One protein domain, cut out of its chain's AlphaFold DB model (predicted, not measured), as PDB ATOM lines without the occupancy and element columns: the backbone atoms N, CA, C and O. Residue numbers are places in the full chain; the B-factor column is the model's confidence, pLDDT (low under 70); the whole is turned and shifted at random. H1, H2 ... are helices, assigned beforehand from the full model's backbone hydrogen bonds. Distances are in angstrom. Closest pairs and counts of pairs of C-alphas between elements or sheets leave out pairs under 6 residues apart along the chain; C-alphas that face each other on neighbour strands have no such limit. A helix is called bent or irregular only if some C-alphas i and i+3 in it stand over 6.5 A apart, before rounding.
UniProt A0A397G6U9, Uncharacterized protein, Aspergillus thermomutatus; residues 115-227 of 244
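What this domain is: This is residues 115 to 227 of the 244 residues of an uncharacterized protein of Aspergillus thermomutatus (UniProt A0A397G6U9). Two pairs of helices lie toward opposite ends of a body with much unnamed chain: H2 crosses H1 in one pair, while H3 and H4 form a V in the other, with the far end of H4, residues 222 to 227, sticking out. Long stretches without a named element run between and around the pairs, among them residues 180 to 201, which join H2 to H3. The printed part has 113 residues, with four named helices in the order H1, H2, H3, H4 and no named strand; its class is all helix, though the helices hold just 51 residues. It is only just compact, close to loose, with a radius of gyration of the C-alphas of 15.5 A and spans of 48 by 37 by 22 A.

Where its parts are: H2, the longest helix, takes residues 166 to 179 and is 20.2 A long. H1, residues 137 to 148, measures 16.5 A and begins with C-alpha 137 at (103.487, 66.416, 125.573). H3, residues 202 to 213, measures 16.7 A. H4, residues 215 to 227, measures 20.0 A and ends with C-alpha 227 at (122.358, 98.957, 98.347). H4 is only just irregular: C-alphas 216 and 219 are 7.0 A apart.

How they stand to each other: H2 touches H1 with residues 169 to 173 alone, and H1 touches H2 with residues 140 to 144 alone; their closest C-alphas, of Leu 140 and Val 173, are 7.0 A apart. They run the same way at a steep tilt of 55 degrees. H2 and H3 are apart. H3 and H4 only just touch, only at the corner by their link, with 3 pairs of C-alphas within 8 A; the closest, of Met 211 and Val 218, are 5.7 A apart. They run opposite ways at a steep tilt of 39 degrees, the line of H4 being a rough one. H1 is apart from H3 and H4, and H2 from H4. In H1, H2 and H3 every O i to N i+4 pair is within hydrogen-bond range; in H4, 7 of 9 are.

The domain as a whole: The C-alphas farthest apart, of Asn 134 and Thr 227, are 49.7 A apart. The printed part has no cut. The links H1 to H2 and H2 to H3 are long, and H3 to H4 is tight. Residues 159 to 164 and 222 to 227, the latter in H4, stand free. Mean pLDDT of the printed part is 87.5; residues 125 to 128 and 226 to 227 are under 70.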
ATOM      1  N   ALA A 115     102.897  90.211 105.047       90.75
ATOM      2  CA  ALA A 115     101.759  89.348 104.770       90.75
ATOM      3  C   ALA A 115     100.726  89.439 105.899       90.75
ATOM      4  O   ALA A 115     100.991  89.063 107.048       90.75
ATOM      5  N   LYS A 116      99.517  89.915 105.587       88.06
ATOM      6  CA  LYS A 116      98.445  89.991 106.587       88.06
ATOM      7  C   LYS A 116      98.076  88.586 107.065       88.06
ATOM      8  O   LYS A 116      97.928  87.666 106.269       88.06
ATOM      9  N   GLY A 117      97.924  88.413 108.376       88.06
ATOM     10  CA  GLY A 117      97.561  87.114 108.949       88.06
ATOM     11  C   GLY A 117      98.720  86.134 109.142       88.06
ATOM     12  O   GLY A 117      98.483  85.042 109.646       88.06
ATOM     13  N   ALA A 118      99.951  86.461 108.733       90.62
ATOM     14  CA  ALA A 118     101.042  85.481 108.710       90.62
ATOM     15  C   ALA A 118     101.572  85.112 110.100       90.62
ATOM     16  O   ALA A 118     101.978  83.968 110.308       90.62
ATOM     17  N   TYR A 119     101.520  86.046 111.048       91.06
ATOM     18  CA  TYR A 119     101.960  85.806 112.417       91.06
ATOM     19  C   TYR A 119     101.080  84.777 113.130       91.06
ATOM     20  O   TYR A 119      99.860  84.709 112.923       91.06
ATOM     21  N   TYR A 120     101.699  84.006 114.025       88.38
ATOM     22  CA  TYR A 120     101.015  82.963 114.792       88.38
ATOM     23  C   TYR A 120      99.861  83.525 115.646       88.38
ATOM     24  O   TYR A 120      98.839  82.862 115.814       88.38
ATOM     25  N   ASN A 121     100.014  84.760 116.136       86.50
ATOM     26  CA  ASN A 121      99.089  85.487 117.007       86.50
ATOM     27  C   ASN A 121      98.199  86.493 116.254       86.50
ATOM     28  O   ASN A 121      97.608  87.379 116.871       86.50
ATOM     29  N   SER A 122      98.107  86.404 114.925       85.31
ATOM     30  CA  SER A 122      97.232  87.302 114.172       85.31
ATOM     31  C   SER A 122      95.759  87.109 114.553       85.31
ATOM     32  O   SER A 122      95.298  85.985 114.724       85.31
ATOM     33  N   TYR A 123      94.983  88.196 114.591       75.00
ATOM     34  CA  TYR A 123      93.538  88.144 114.850       75.00
ATOM     35  C   TYR A 123      92.789  87.218 113.876       75.00
ATOM     36  O   TYR A 123      91.895  86.481 114.277       75.00
ATOM     37  N   ALA A 124      93.198  87.177 112.601       70.69
ATOM     38  CA  ALA A 124      92.613  86.275 111.600       70.69
ATOM     39  C   ALA A 124      92.764  84.783 111.957       70.69
ATOM     40  O   ALA A 124      92.057  83.935 111.417       70.69
ATOM     41  N   ASN A 125      93.688  84.486 112.866       67.19
ATOM     42  CA  ASN A 125      94.066  83.163 113.321       67.19
ATOM     43  C   ASN A 125      93.604  82.896 114.772       67.19
ATOM     44  O   ASN A 125      93.971  81.877 115.352       67.19
ATOM     45  N   GLN A 126      92.818  83.796 115.381       65.50
ATOM     46  CA  GLN A 126      92.427  83.717 116.799       65.50
ATOM     47  C   GLN A 126      91.582  82.484 117.149       65.50
ATOM     48  O   GLN A 126      91.536  82.070 118.304       65.50
ATOM     49  N   HIS A 127      90.891  81.927 116.154       64.31
ATOM     50  CA  HIS A 127      90.054  80.736 116.288       64.31
ATOM     51  C   HIS A 127      90.796  79.449 115.926       64.31
ATOM     52  O   HIS A 127      90.196  78.381 115.941       64.31
ATOM     53  N   ASP A 128      92.074  79.536 115.558       68.06
ATOM     54  CA  ASP A 128      92.847  78.347 115.255       68.06
ATOM     55  C   ASP A 128      93.304  77.672 116.547       68.06
ATOM     56  O   ASP A 128      93.918  78.286 117.426       68.06
ATOM     57  N   ASP A 129      93.031  76.375 116.629       74.06
ATOM     58  CA  ASP A 129      93.276  75.608 117.836       74.06
ATOM     59  C   ASP A 129      94.775  75.473 118.141       74.06
ATOM     60  O   ASP A 129      95.619  75.272 117.255       74.06
ATOM     61  N   ARG A 130      95.090  75.538 119.438       87.81
ATOM     62  CA  ARG A 130      96.341  75.050 120.033       87.81
ATOM     63  C   ARG A 130      96.134  73.616 120.516       87.81
ATOM     64  O   ARG A 130      95.001  73.147 120.624       87.81
ATOM     65  N   CYS A 131      97.221  72.902 120.796       90.38
ATOM     66  CA  CYS A 131      97.128  71.581 121.403       90.38
ATOM     67  C   CYS A 131      96.336  71.691 122.709       90.38
ATOM     68  O   CYS A 131      96.556  72.607 123.503       90.38
ATOM     69  N   LEU A 132      95.425  70.742 122.930       88.62
ATOM     70  CA  LEU A 132      94.713  70.650 124.196       88.62
ATOM     71  C   LEU A 132      95.720  70.418 125.335       88.62
ATOM     72  O   LEU A 132      96.742  69.750 125.115       88.62
ATOM     73  N   PRO A 133      95.442  70.918 126.550       87.00
ATOM     74  CA  PRO A 133      96.303  70.680 127.701       87.00
ATOM     75  C   PRO A 133      96.610  69.189 127.873       87.00
ATOM     76  O   PRO A 133      95.736  68.344 127.691       87.00
ATOM     77  N   ASN A 134      97.857  68.868 128.226       88.38
ATOM     78  CA  ASN A 134      98.338  67.497 128.444       88.38
ATOM     79  C   ASN A 134      98.250  66.562 127.220       88.38
ATOM     80  O   ASN A 134      98.348  65.345 127.362       88.38
ATOM     81  N   THR A 135      98.114  67.105 126.007       90.50
ATOM     82  CA  THR A 135      98.205  66.327 124.762       90.50
ATOM     83  C   THR A 135      99.519  66.599 124.040       90.50
ATOM     84  O   THR A 135     100.094  67.676 124.165       90.50
ATOM     85  N   ARG A 136     100.016  65.613 123.275       90.31
ATOM     86  CA  ARG A 136     101.263  65.723 122.484       90.31
ATOM     87  C   ARG A 136     102.494  66.159 123.302       90.31
ATOM     88  O   ARG A 136     103.447  66.668 122.725       90.31
ATOM     89  N   VAL A 137     102.479  65.926 124.617       93.19
ATOM     90  CA  VAL A 137     103.487  66.416 125.573       93.19
ATOM     91  C   VAL A 137     104.893  65.966 125.189       93.19
ATOM     92  O   VAL A 137     105.791  66.793 125.101       93.19
ATOM     93  N   GLU A 138     105.067  64.680 124.884       94.44
ATOM     94  CA  GLU A 138     106.368  64.119 124.507       94.44
ATOM     95  C   GLU A 138     106.932  64.774 123.237       94.44
ATOM     96  O   GLU A 138     108.078  65.207 123.214       94.44
ATOM     97  N   LEU A 139     106.100  64.939 122.204       94.69
ATOM     98  CA  LEU A 139     106.503  65.597 120.960       94.69
ATOM     99  C   LEU A 139     106.844  67.079 121.177       94.69
ATOM    100  O   LEU A 139     107.802  67.581 120.598       94.69
ATOM    101  N   LEU A 140     106.067  67.790 121.998       95.00
ATOM    102  CA  LEU A 140     106.355  69.184 122.341       95.00
ATOM    103  C   LEU A 140     107.669  69.305 123.131       95.00
ATOM    104  O   LEU A 140     108.434  70.229 122.864       95.00
ATOM    105  N   SER A 141     107.963  68.355 124.029       94.69
ATOM    106  CA  SER A 141     109.252  68.277 124.734       94.69
ATOM    107  C   SER A 141     110.403  68.086 123.752       94.69
ATOM    108  O   SER A 141     111.343  68.872 123.761       94.69
ATOM    109  N   GLN A 142     110.279  67.130 122.826       95.25
ATOM    110  CA  GLN A 142     111.298  66.869 121.802       95.25
ATOM    111  C   GLN A 142     111.587  68.104 120.938       95.25
ATOM    112  O   GLN A 142     112.745  68.400 120.653       95.25
ATOM    113  N   ILE A 143     110.552  68.851 120.534       95.62
ATOM    114  CA  ILE A 143     110.731  70.097 119.769       95.62
ATOM    115  C   ILE A 143     111.416  71.168 120.628       95.62
ATOM    116  O   ILE A 143     112.275  71.896 120.134       95.62
ATOM    117  N   SER A 144     111.053  71.269 121.907       94.06
ATOM    118  CA  SER A 144     111.653  72.231 122.833       94.06
ATOM    119  C   SER A 144     113.135  71.943 123.089       94.06
ATOM    120  O   SER A 144     113.953  72.860 123.055       94.06
ATOM    121  N   GLU A 145     113.494  70.675 123.286       94.44
ATOM    122  CA  GLU A 145     114.878  70.216 123.443       94.44
ATOM    123  C   GLU A 145     115.694  70.458 122.171       94.44
ATOM    124  O   GLU A 145     116.794  71.010 122.234       94.44
ATOM    125  N   TRP A 146     115.127  70.123 121.009       95.12
ATOM    126  CA  TRP A 146     115.735  70.396 119.709       95.12
ATOM    127  C   TRP A 146     116.040  71.889 119.520       95.12
ATOM    128  O   TRP A 146     117.148  72.241 119.129       95.12
ATOM    129  N   ALA A 147     115.093  72.773 119.840       92.38
ATOM    130  CA  ALA A 147     115.259  74.214 119.649       92.38
ATOM    131  C   ALA A 147     116.296  74.846 120.595       92.38
ATOM    132  O   ALA A 147     116.836  75.907 120.293       92.38
ATOM    133  N   GLN A 148     116.551  74.225 121.749       89.19
ATOM    134  CA  GLN A 148     117.483  74.729 122.764       89.19
ATOM    135  C   GLN A 148     118.899  74.158 122.622       89.19
ATOM    136  O   GLN A 148     119.839  74.674 123.224       89.19
ATOM    137  N   SER A 149     119.068  73.098 121.836       91.69
ATOM    138  CA  SER A 149     120.354  72.447 121.622       91.69
ATOM    139  C   SER A 149     121.183  73.188 120.567       91.69
ATOM    140  O   SER A 149     120.776  73.311 119.414       91.69
ATOM    141  N   CYS A 150     122.393  73.622 120.936       85.88
ATOM    142  CA  CYS A 150     123.338  74.253 120.005       85.88
ATOM    143  C   CYS A 150     123.876  73.293 118.928       85.88
ATOM    144  O   CYS A 150     124.407  73.746 117.920       85.88
ATOM    145  N   GLU A 151     123.755  71.979 119.141       90.69
ATOM    146  CA  GLU A 151     124.222  70.934 118.217       90.69
ATOM    147  C   GLU A 151     123.112  70.430 117.282       90.69
ATOM    148  O   GLU A 151     123.356  69.645 116.363       90.69
ATOM    149  N   SER A 152     121.869  70.860 117.511       88.38
ATOM    150  CA  SER A 152     120.726  70.441 116.710       88.38
ATOM    151  C   SER A 152     120.691  71.120 115.341       88.38
ATOM    152  O   SER A 152     121.161  72.237 115.143       88.38
ATOM    153  N   LYS A 153     120.089  70.433 114.364       88.38
ATOM    154  CA  LYS A 153     119.867  70.983 113.015       88.38
ATOM    155  C   LYS A 153     118.982  72.229 113.077       88.38
ATOM    156  O   LYS A 153     118.056  72.259 113.870       88.38
ATOM    157  N   HIS A 154     119.161  73.178 112.160       90.94
ATOM    158  CA  HIS A 154     118.370  74.420 112.118       90.94
ATOM    159  C   HIS A 154     116.906  74.250 111.668       90.94
ATOM    160  O   HIS A 154     116.101  75.160 111.844       90.94
ATOM    161  N   ILE A 155     116.538  73.093 111.101       93.06
ATOM    162  CA  ILE A 155     115.175  72.806 110.629       93.06
ATOM    163  C   ILE A 155     114.627  71.562 111.331       93.06
ATOM    164  O   ILE A 155     115.187  70.471 111.198       93.06
ATOM    165  N   PHE A 156     113.486  71.716 112.009       93.44
ATOM    166  CA  PHE A 156     112.688  70.605 112.523       93.44
ATOM    167  C   PHE A 156     111.598  70.236 111.521       93.44
ATOM    168  O   PHE A 156     110.707  71.033 111.222       93.44
ATOM    169  N   TRP A 157     111.641  69.009 111.008       93.19
ATOM    170  CA  TRP A 157     110.661  68.526 110.040       93.19
ATOM    171  C   TRP A 157     109.568  67.692 110.718       93.19
ATOM    172  O   TRP A 157     109.772  66.519 111.030       93.19
ATOM    173  N   LEU A 158     108.383  68.280 110.908       92.75
ATOM    174  CA  LEU A 158     107.216  67.580 111.452       92.75
ATOM    175  C   LEU A 158     106.379  66.940 110.332       92.75
ATOM    176  O   LEU A 158     105.574  67.606 109.676       92.75
ATOM    177  N   ASN A 159     106.530  65.630 110.130       91.56
ATOM    178  CA  ASN A 159     105.756  64.860 109.155       91.56
ATOM    179  C   ASN A 159     104.556  64.133 109.795       91.56
ATOM    180  O   ASN A 159     104.497  63.885 110.994       91.56
ATOM    181  N   GLY A 160     103.540  63.828 108.986       89.12
ATOM    182  CA  GLY A 160     102.360  63.092 109.442       89.12
ATOM    183  C   GLY A 160     101.176  63.220 108.494       89.12
ATOM    184  O   GLY A 160     101.136  64.122 107.651       89.12
ATOM    185  N   MET A 161     100.185  62.343 108.658       89.50
ATOM    186  CA  MET A 161      98.984  62.296 107.818       89.50
ATOM    187  C   MET A 161      98.229  63.639 107.803       89.50
ATOM    188  O   MET A 161      98.317  64.446 108.734       89.50
ATOM    189  N   ALA A 162      97.519  63.939 106.713       86.56
ATOM    190  CA  ALA A 162      96.654  65.116 106.662       86.56
ATOM    191  C   ALA A 162      95.612  65.065 107.799       86.56
ATOM    192  O   ALA A 162      95.159  63.991 108.180       86.56
ATOM    193  N   GLY A 163      95.279  66.221 108.377       83.62
ATOM    194  CA  GLY A 163      94.300  66.310 109.469       83.62
ATOM    195  C   GLY A 163      94.807  65.942 110.872       83.62
ATOM    196  O   GLY A 163      94.063  66.098 111.829       83.62
ATOM    197  N   THR A 164      96.068  65.536 111.057       88.06
ATOM    198  CA  THR A 164      96.587  65.139 112.389       88.06
ATOM    199  C   THR A 164      96.979  66.299 113.319       88.06
ATOM    200  O   THR A 164      97.588  66.065 114.362       88.06
ATOM    201  N   GLY A 165      96.667  67.548 112.954       88.56
ATOM    202  CA  GLY A 165      96.945  68.717 113.800       88.56
ATOM    203  C   GLY A 165      98.393  69.229 113.765       88.56
ATOM    204  O   GLY A 165      98.846  69.854 114.715       88.56
ATOM    205  N   LYS A 166      99.149  69.015 112.680       92.62
ATOM    206  CA  LYS A 166     100.526  69.547 112.552       92.62
ATOM    207  C   LYS A 166     100.600  71.071 112.726       92.62
ATOM    208  O   LYS A 166     101.453  71.567 113.454       92.62
ATOM    209  N   SER A 167      99.677  71.809 112.108       89.50
ATOM    210  CA  SER A 167      99.605  73.270 112.247       89.50
ATOM    211  C   SER A 167      99.250  73.698 113.676       89.50
ATOM    212  O   SER A 167      99.771  74.697 114.158       89.50
ATOM    213  N   THR A 168      98.415  72.917 114.369       91.88
ATOM    214  CA  THR A 168      98.071  73.093 115.791       91.88
ATOM    215  C   THR A 168      99.303  72.922 116.686       91.88
ATOM    216  O   THR A 168      99.539  73.738 117.579       91.88
ATOM    217  N   ILE A 169     100.151  71.926 116.404       93.69
ATOM    218  CA  ILE A 169     101.431  71.725 117.103       93.69
ATOM    219  C   ILE A 169     102.357  72.924 116.873       93.69
ATOM    220  O   ILE A 169     102.823  73.518 117.841       93.69
ATOM    221  N   ALA A 170     102.560  73.339 115.617       93.31
ATOM    222  CA  ALA A 170     103.423  74.477 115.288       93.31
ATOM    223  C   ALA A 170     102.982  75.779 115.984       93.31
ATOM    224  O   ALA A 170     103.819  76.513 116.503       93.31
ATOM    225  N   ARG A 171     101.670  76.050 116.064       91.88
ATOM    226  CA  ARG A 171     101.134  77.205 116.813       91.88
ATOM    227  C   ARG A 171     101.387  77.106 118.306       91.88
ATOM    228  O   ARG A 171     101.690  78.111 118.937       91.88
ATOM    229  N   THR A 172     101.253  75.908 118.866       93.62
ATOM    230  CA  THR A 172     101.509  75.669 120.291       93.62
ATOM    231  C   THR A 172     102.972  75.937 120.627       93.62
ATOM    232  O   THR A 172     103.250  76.637 121.595       93.62
ATOM    233  N   VAL A 173     103.894  75.456 119.788       94.38
ATOM    234  CA  VAL A 173     105.336  75.707 119.929       94.38
ATOM    235  C   VAL A 173     105.647  77.198 119.802       94.38
ATOM    236  O   VAL A 173     106.288  77.755 120.688       94.38
ATOM    237  N   ALA A 174     105.144  77.862 118.754       93.94
ATOM    238  CA  ALA A 174     105.354  79.297 118.559       93.94
ATOM    239  C   ALA A 174     104.857  80.111 119.762       93.94
ATOM    240  O   ALA A 174     105.569  80.974 120.263       93.94
ATOM    241  N   HIS A 175     103.671  79.783 120.281       92.69
ATOM    242  CA  HIS A 175     103.126  80.437 121.464       92.69
ATOM    243  C   HIS A 175     103.977  80.206 122.722       92.69
ATOM    244  O   HIS A 175     104.216  81.154 123.465       92.69
ATOM    245  N   SER A 176     104.455  78.978 122.959       92.94
ATOM    246  CA  SER A 176     105.346  78.686 124.092       92.94
ATOM    247  C   SER A 176     106.628  79.509 124.009       92.94
ATOM    248  O   SER A 176     107.002  80.169 124.972       92.94
ATOM    249  N   PHE A 177     107.266  79.542 122.836       94.00
ATOM    250  CA  PHE A 177     108.512  80.282 122.652       94.00
ATOM    251  C   PHE A 177     108.328  81.795 122.720       94.00
ATOM    252  O   PHE A 177     109.231  82.473 123.197       94.00
ATOM    253  N   ASP A 178     107.191  82.345 122.294       93.19
ATOM    254  CA  ASP A 178     106.922  83.777 122.470       93.19
ATOM    255  C   ASP A 178     106.734  84.122 123.954       93.19
ATOM    256  O   ASP A 178     107.316  85.094 124.429       93.19
ATOM    257  N   ASN A 179     106.024  83.277 124.716       92.69
ATOM    258  CA  ASN A 179     105.877  83.443 126.168       92.69
ATOM    259  C   ASN A 179     107.221  83.342 126.910       92.69
ATOM    260  O   ASN A 179     107.421  84.008 127.922       92.69
ATOM    261  N   GLU A 180     108.145  82.519 126.413       93.00
ATOM    262  CA  GLU A 180     109.508  82.391 126.941       93.00
ATOM    263  C   GLU A 180     110.465  83.487 126.433       93.00
ATOM    264  O   GLU A 180     111.625  83.518 126.840       93.00
ATOM    265  N   GLY A 181     110.021  84.367 125.526       90.50
ATOM    266  CA  GLY A 181     110.867  85.394 124.908       90.50
ATOM    267  C   GLY A 181     111.916  84.849 123.931       90.50
ATOM    268  O   GLY A 181     112.889  85.535 123.629       90.50
ATOM    269  N   LYS A 182     111.738  83.619 123.440       91.50
ATOM    270  CA  LYS A 182     112.653  82.908 122.530       91.50
ATOM    271  C   LYS A 182     112.198  82.921 121.065       91.50
ATOM    272  O   LYS A 182     112.980  82.571 120.185       91.50
ATOM    273  N   LEU A 183     110.948  83.291 120.777       92.81
ATOM    274  CA  LEU A 183     110.445  83.351 119.402       92.81
ATOM    275  C   LEU A 183     110.975  84.601 118.681       92.81
ATOM    276  O   LEU A 183     110.549  85.718 118.972       92.81
ATOM    277  N   GLY A 184     111.870  84.398 117.710       91.81
ATOM    278  CA  GLY A 184     112.414  85.487 116.890       91.81
ATOM    279  C   GLY A 184     111.434  86.020 115.840       91.81
ATOM    280  O   GLY A 184     111.325  87.229 115.665       91.81
ATOM    281  N   ALA A 185     110.719  85.128 115.152       93.06
ATOM    282  CA  ALA A 185     109.696  85.482 114.171       93.06
ATOM    283  C   ALA A 185     108.724  84.320 113.926       93.06
ATOM    284  O   ALA A 185     109.033  83.165 114.230       93.06
ATOM    285  N   SER A 186     107.563  84.600 113.324       93.31
ATOM    286  CA  SER A 186     106.634  83.551 112.880       93.31
ATOM    287  C   SER A 186     106.000  83.821 111.518       93.31
ATOM    288  O   SER A 186     105.625  84.946 111.198       93.31
ATOM    289  N   PHE A 187     105.816  82.762 110.725       93.50
ATOM    290  CA  PHE A 187     105.082  82.831 109.463       93.50
ATOM    291  C   PHE A 187     104.318  81.532 109.197       93.50
ATOM    292  O   PHE A 187     104.903  80.455 109.097       93.50
ATOM    293  N   PHE A 188     103.001  81.636 109.041       91.50
ATOM    294  CA  PHE A 188     102.116  80.520 108.720       91.50
ATOM    295  C   PHE A 188     101.590  80.644 107.292       91.50
ATOM    296  O   PHE A 188     100.721  81.469 107.009       91.50
ATOM    297  N   PHE A 189     102.081  79.774 106.405       90.31
ATOM    298  CA  PHE A 189     101.558  79.640 105.047       90.31
ATOM    299  C   PHE A 189     100.116  79.125 105.057       90.31
ATOM    300  O   PHE A 189      99.774  78.190 105.789       90.31
ATOM    301  N   LYS A 190      99.279  79.690 104.187       86.50
ATOM    302  CA  LYS A 190      97.897  79.257 103.984       86.50
ATOM    303  C   LYS A 190      97.536  79.320 102.506       86.50
ATOM    304  O   LYS A 190      97.479  80.383 101.897       86.50
ATOM    305  N   ARG A 191      97.287  78.144 101.928       82.94
ATOM    306  CA  ARG A 191      96.882  78.012 100.523       82.94
ATOM    307  C   ARG A 191      95.537  78.704 100.291       82.94
ATOM    308  O   ARG A 191      94.629  78.559 101.104       82.94
ATOM    309  N   GLY A 192      95.420  79.406  99.166       80.50
ATOM    310  CA  GLY A 192      94.204  80.131  98.780       80.50
ATOM    311  C   GLY A 192      94.116  81.567  99.303       80.50
ATOM    312  O   GLY A 192      93.173  82.267  98.954       80.50
ATOM    313  N   GLU A 193      95.091  82.033 100.089       81.81
ATOM    314  CA  GLU A 193      95.210  83.445 100.465       81.81
ATOM    315  C   GLU A 193      96.325  84.121  99.662       81.81
ATOM    316  O   GLU A 193      97.403  83.550  99.509       81.81
ATOM    317  N   ALA A 194      96.078  85.338  99.165       78.38
ATOM    318  CA  ALA A 194      97.010  86.045  98.281       78.38
ATOM    319  C   ALA A 194      98.391  86.262  98.927       78.38
ATOM    320  O   ALA A 194      99.404  85.885  98.354       78.38
ATOM    321  N   ASP A 195      98.422  86.773 100.160       83.81
ATOM    322  CA  ASP A 195      99.672  87.138 100.842       83.81
ATOM    323  C   ASP A 195     100.388  85.954 101.523       83.81
ATOM    324  O   ASP A 195     101.550  86.079 101.908       83.81
ATOM    325  N   ARG A 196      99.698  84.821 101.731       87.00
ATOM    326  CA  ARG A 196     100.199  83.655 102.497       87.00
ATOM    327  C   ARG A 196     100.245  82.355 101.697       87.00
ATOM    328  O   ARG A 196     100.628  81.314 102.236       87.00
ATOM    329  N   GLY A 197      99.819  82.393 100.438       85.56
ATOM    330  CA  GLY A 197      99.783  81.239  99.543       85.56
ATOM    331  C   GLY A 197     101.120  80.949  98.866       85.56
ATOM    332  O   GLY A 197     101.313  79.837  98.376       85.56
ATOM    333  N   ASN A 198     102.034  81.921  98.858       86.69
ATOM    334  CA  ASN A 198     103.367  81.835  98.269       86.69
ATOM    335  C   ASN A 198     104.423  82.433  99.230       86.69
ATOM    336  O   ASN A 198     104.092  82.908 100.316       86.69
ATOM    337  N   ALA A 199     105.698  82.391  98.833       89.62
ATOM    338  CA  ALA A 199     106.818  82.905  99.627       89.62
ATOM    339  C   ALA A 199     107.163  84.384  99.357       89.62
ATOM    340  O   ALA A 199     108.131  84.887  99.918       89.62
ATOM    341  N   GLU A 200     106.381  85.093  98.540       89.12
ATOM    342  CA  GLU A 200     106.687  86.456  98.073       89.12
ATOM    343  C   GLU A 200     106.882  87.446  99.229       89.12
ATOM    344  O   GLU A 200     107.798  88.260  99.216       89.12
ATOM    345  N   ARG A 201     106.056  87.329 100.275       90.06
ATOM    346  CA  ARG A 201     106.117  88.173 101.479       90.06
ATOM    347  C   ARG A 201     106.750  87.477 102.683       90.06
ATOM    348  O   ARG A 201     106.708  88.018 103.787       90.06
ATOM    349  N   PHE A 202     107.290  86.271 102.510       91.38
ATOM    350  CA  PHE A 202     107.838  85.483 103.618       91.38
ATOM    351  C   PHE A 202     109.026  86.199 104.262       91.38
ATOM    352  O   PHE A 202     108.974  86.527 105.447       91.38
ATOM    353  N   ILE A 203     110.049  86.516 103.462       91.44
ATOM    354  CA  ILE A 203     111.280  87.152 103.946       91.44
ATOM    355  C   ILE A 203     110.986  88.531 104.532       91.44
ATOM    356  O   ILE A 203     111.351  88.795 105.668       91.44
ATOM    357  N   SER A 204     110.249  89.386 103.820       90.25
ATOM    358  CA  SER A 204     109.913  90.733 104.299       90.25
ATOM    359  C   SER A 204     109.134  90.725 105.620       90.25
ATOM    360  O   SER A 204     109.375  91.567 106.484       90.25
ATOM    361  N   THR A 205     108.233  89.756 105.808       90.88
ATOM    362  CA  THR A 205     107.476  89.589 107.056       90.88
ATOM    363  C   THR A 205     108.369  89.110 108.198       90.88
ATOM    364  O   THR A 205     108.328  89.690 109.280       90.88
ATOM    365  N   VAL A 206     109.204  88.095 107.959       92.94
ATOM    366  CA  VAL A 206     110.142  87.566 108.962       92.94
ATOM    367  C   VAL A 206     111.162  88.626 109.367       92.94
ATOM    368  O   VAL A 206     111.368  88.847 110.555       92.94
ATOM    369  N   THR A 207     111.741  89.342 108.402       90.31
ATOM    370  CA  THR A 207     112.678  90.440 108.652       90.31
ATOM    371  C   THR A 207     112.032  91.534 109.495       90.31
ATOM    372  O   THR A 207     112.639  92.003 110.454       90.31
ATOM    373  N   LYS A 208     110.778  91.910 109.210       87.50
ATOM    374  CA  LYS A 208     110.062  92.917 110.005       87.50
ATOM    375  C   LYS A 208     109.849  92.482 111.458       87.50
ATOM    376  O   LYS A 208     110.007  93.302 112.367       87.50
ATOM    377  N   ASP A 209     109.484  91.220 111.669       88.38
ATOM    378  CA  ASP A 209     109.265  90.636 112.997       88.38
ATOM    379  C   ASP A 209     110.594  90.564 113.779       88.38
ATOM    380  O   ASP A 209     110.704  91.096 114.885       88.38
ATOM    381  N   LEU A 210     111.662  90.072 113.136       90.00
ATOM    382  CA  LEU A 210     113.018  90.039 113.697       90.00
ATOM    383  C   LEU A 210     113.536  91.427 114.071       90.00
ATOM    384  O   LEU A 210     114.053  91.602 115.167       90.00
ATOM    385  N   MET A 211     113.376  92.430 113.205       86.31
ATOM    386  CA  MET A 211     113.794  93.811 113.483       86.31
ATOM    387  C   MET A 211     113.041  94.424 114.674       86.31
ATOM    388  O   MET A 211     113.558  95.313 115.348       86.31
ATOM    389  N   THR A 212     111.817  93.957 114.934       83.75
ATOM    390  CA  THR A 212     111.001  94.394 116.072       83.75
ATOM    391  C   THR A 212     111.463  93.731 117.371       83.75
ATOM    392  O   THR A 212     111.517  94.385 118.411       83.75
ATOM    393  N   LYS A 213     111.825  92.443 117.323       85.31
ATOM    394  CA  LYS A 213     112.309  91.671 118.482       85.31
ATOM    395  C   LYS A 213     113.793  91.910 118.789       85.31
ATOM    396  O   LYS A 213     114.196  91.840 119.946       85.31
ATOM    397  N   ILE A 214     114.598  92.216 117.772       87.50
ATOM    398  CA  ILE A 214     116.046  92.443 117.842       87.50
ATOM    399  C   ILE A 214     116.366  93.779 117.147       87.50
ATOM    400  O   ILE A 214     116.794  93.810 115.990       87.50
ATOM    401  N   PRO A 215     116.208  94.913 117.854       81.38
ATOM    402  CA  PRO A 215     116.373  96.237 117.253       81.38
ATOM    403  C   PRO A 215     117.794  96.542 116.753       81.38
ATOM    404  O   PRO A 215     118.001  97.463 115.967       81.38
ATOM    405  N   GLN A 216     118.784  95.759 117.185       83.31
ATOM    406  CA  GLN A 216     120.174  95.880 116.740       83.31
ATOM    407  C   GLN A 216     120.363  95.505 115.262       83.31
ATOM    408  O   GLN A 216     121.326  95.956 114.655       83.31
ATOM    409  N   LEU A 217     119.440  94.737 114.669       83.56
ATOM    410  CA  LEU A 217     119.487  94.359 113.249       83.56
ATOM    411  C   LEU A 217     119.040  95.491 112.312       83.56
ATOM    412  O   LEU A 217     119.286  95.438 111.110       83.56
ATOM    413  N   VAL A 218     118.372  96.522 112.840       81.94
ATOM    414  CA  VAL A 218     117.756  97.585 112.031       81.94
ATOM    415  C   VAL A 218     118.755  98.334 111.149       81.94
ATOM    416  O   VAL A 218     118.449  98.504 109.970       81.94
ATOM    417  N   PRO A 219     119.931  98.771 111.648       81.12
ATOM    418  CA  PRO A 219     120.888  99.501 110.823       81.12
ATOM    419  C   PRO A 219     121.432  98.657 109.667       81.12
ATOM    420  O   PRO A 219     121.553  99.157 108.555       81.12
ATOM    421  N   GLU A 220     121.726  97.380 109.914       81.00
ATOM    422  CA  GLU A 220     122.304  96.477 108.913       81.00
ATOM    423  C   GLU A 220     121.298  96.142 107.808       81.00
ATOM    424  O   GLU A 220     121.603  96.296 106.626       81.00
ATOM    425  N   VAL A 221     120.062  95.795 108.182       82.44
ATOM    426  CA  VAL A 221     118.978  95.540 107.218       82.44
ATOM    427  C   VAL A 221     118.624  96.803 106.430       82.44
ATOM    428  O   VAL A 221     118.335  96.739 105.237       82.44
ATOM    429  N   ALA A 222     118.639  97.974 107.073       77.81
ATOM    430  CA  ALA A 222     118.414  99.233 106.376       77.81
ATOM    431  C   ALA A 222     119.478  99.461 105.294       77.81
ATOM    432  O   ALA A 222     119.130  99.766 104.157       77.81
ATOM    433  N   LEU A 223     120.758  99.271 105.631       78.00
ATOM    434  CA  LEU A 223     121.866  99.420 104.689       78.00
ATOM    435  C   LEU A 223     121.742  98.469 103.494       78.00
ATOM    436  O   LEU A 223     121.884  98.930 102.362       78.00
ATOM    437  N   SER A 224     121.422  97.191 103.724       79.88
ATOM    438  CA  SER A 224     121.304  96.201 102.642       79.88
ATOM    439  C   SER A 224     120.189  96.543 101.647       79.88
ATOM    440  O   SER A 224     120.345  96.371 100.440       79.88
ATOM    441  N   LEU A 225     119.071  97.091 102.132       73.88
ATOM    442  CA  LEU A 225     117.961  97.516 101.276       73.88
ATOM    443  C   LEU A 225     118.313  98.746 100.424       73.88
ATOM    444  O   LEU A 225     117.881  98.839  99.277       73.88
ATOM    445  N   PHE A 226     119.098  99.688 100.962       66.44
ATOM    446  CA  PHE A 226     119.567 100.847 100.193       66.44
ATOM    447  C   PHE A 226     120.573 100.459  99.109       66.44
ATOM    448  O   PHE A 226     120.571 101.071  98.042       66.44
ATOM    449  N   THR A 227     121.419  99.457  99.358       66.44
ATOM    450  CA  THR A 227     122.358  98.957  98.347       66.44
ATOM    451  C   THR A 227     121.650  98.225  97.212       66.44
ATOM    452  O   THR A 227     122.009  98.451  96.062       66.44
TER     453      THR A 227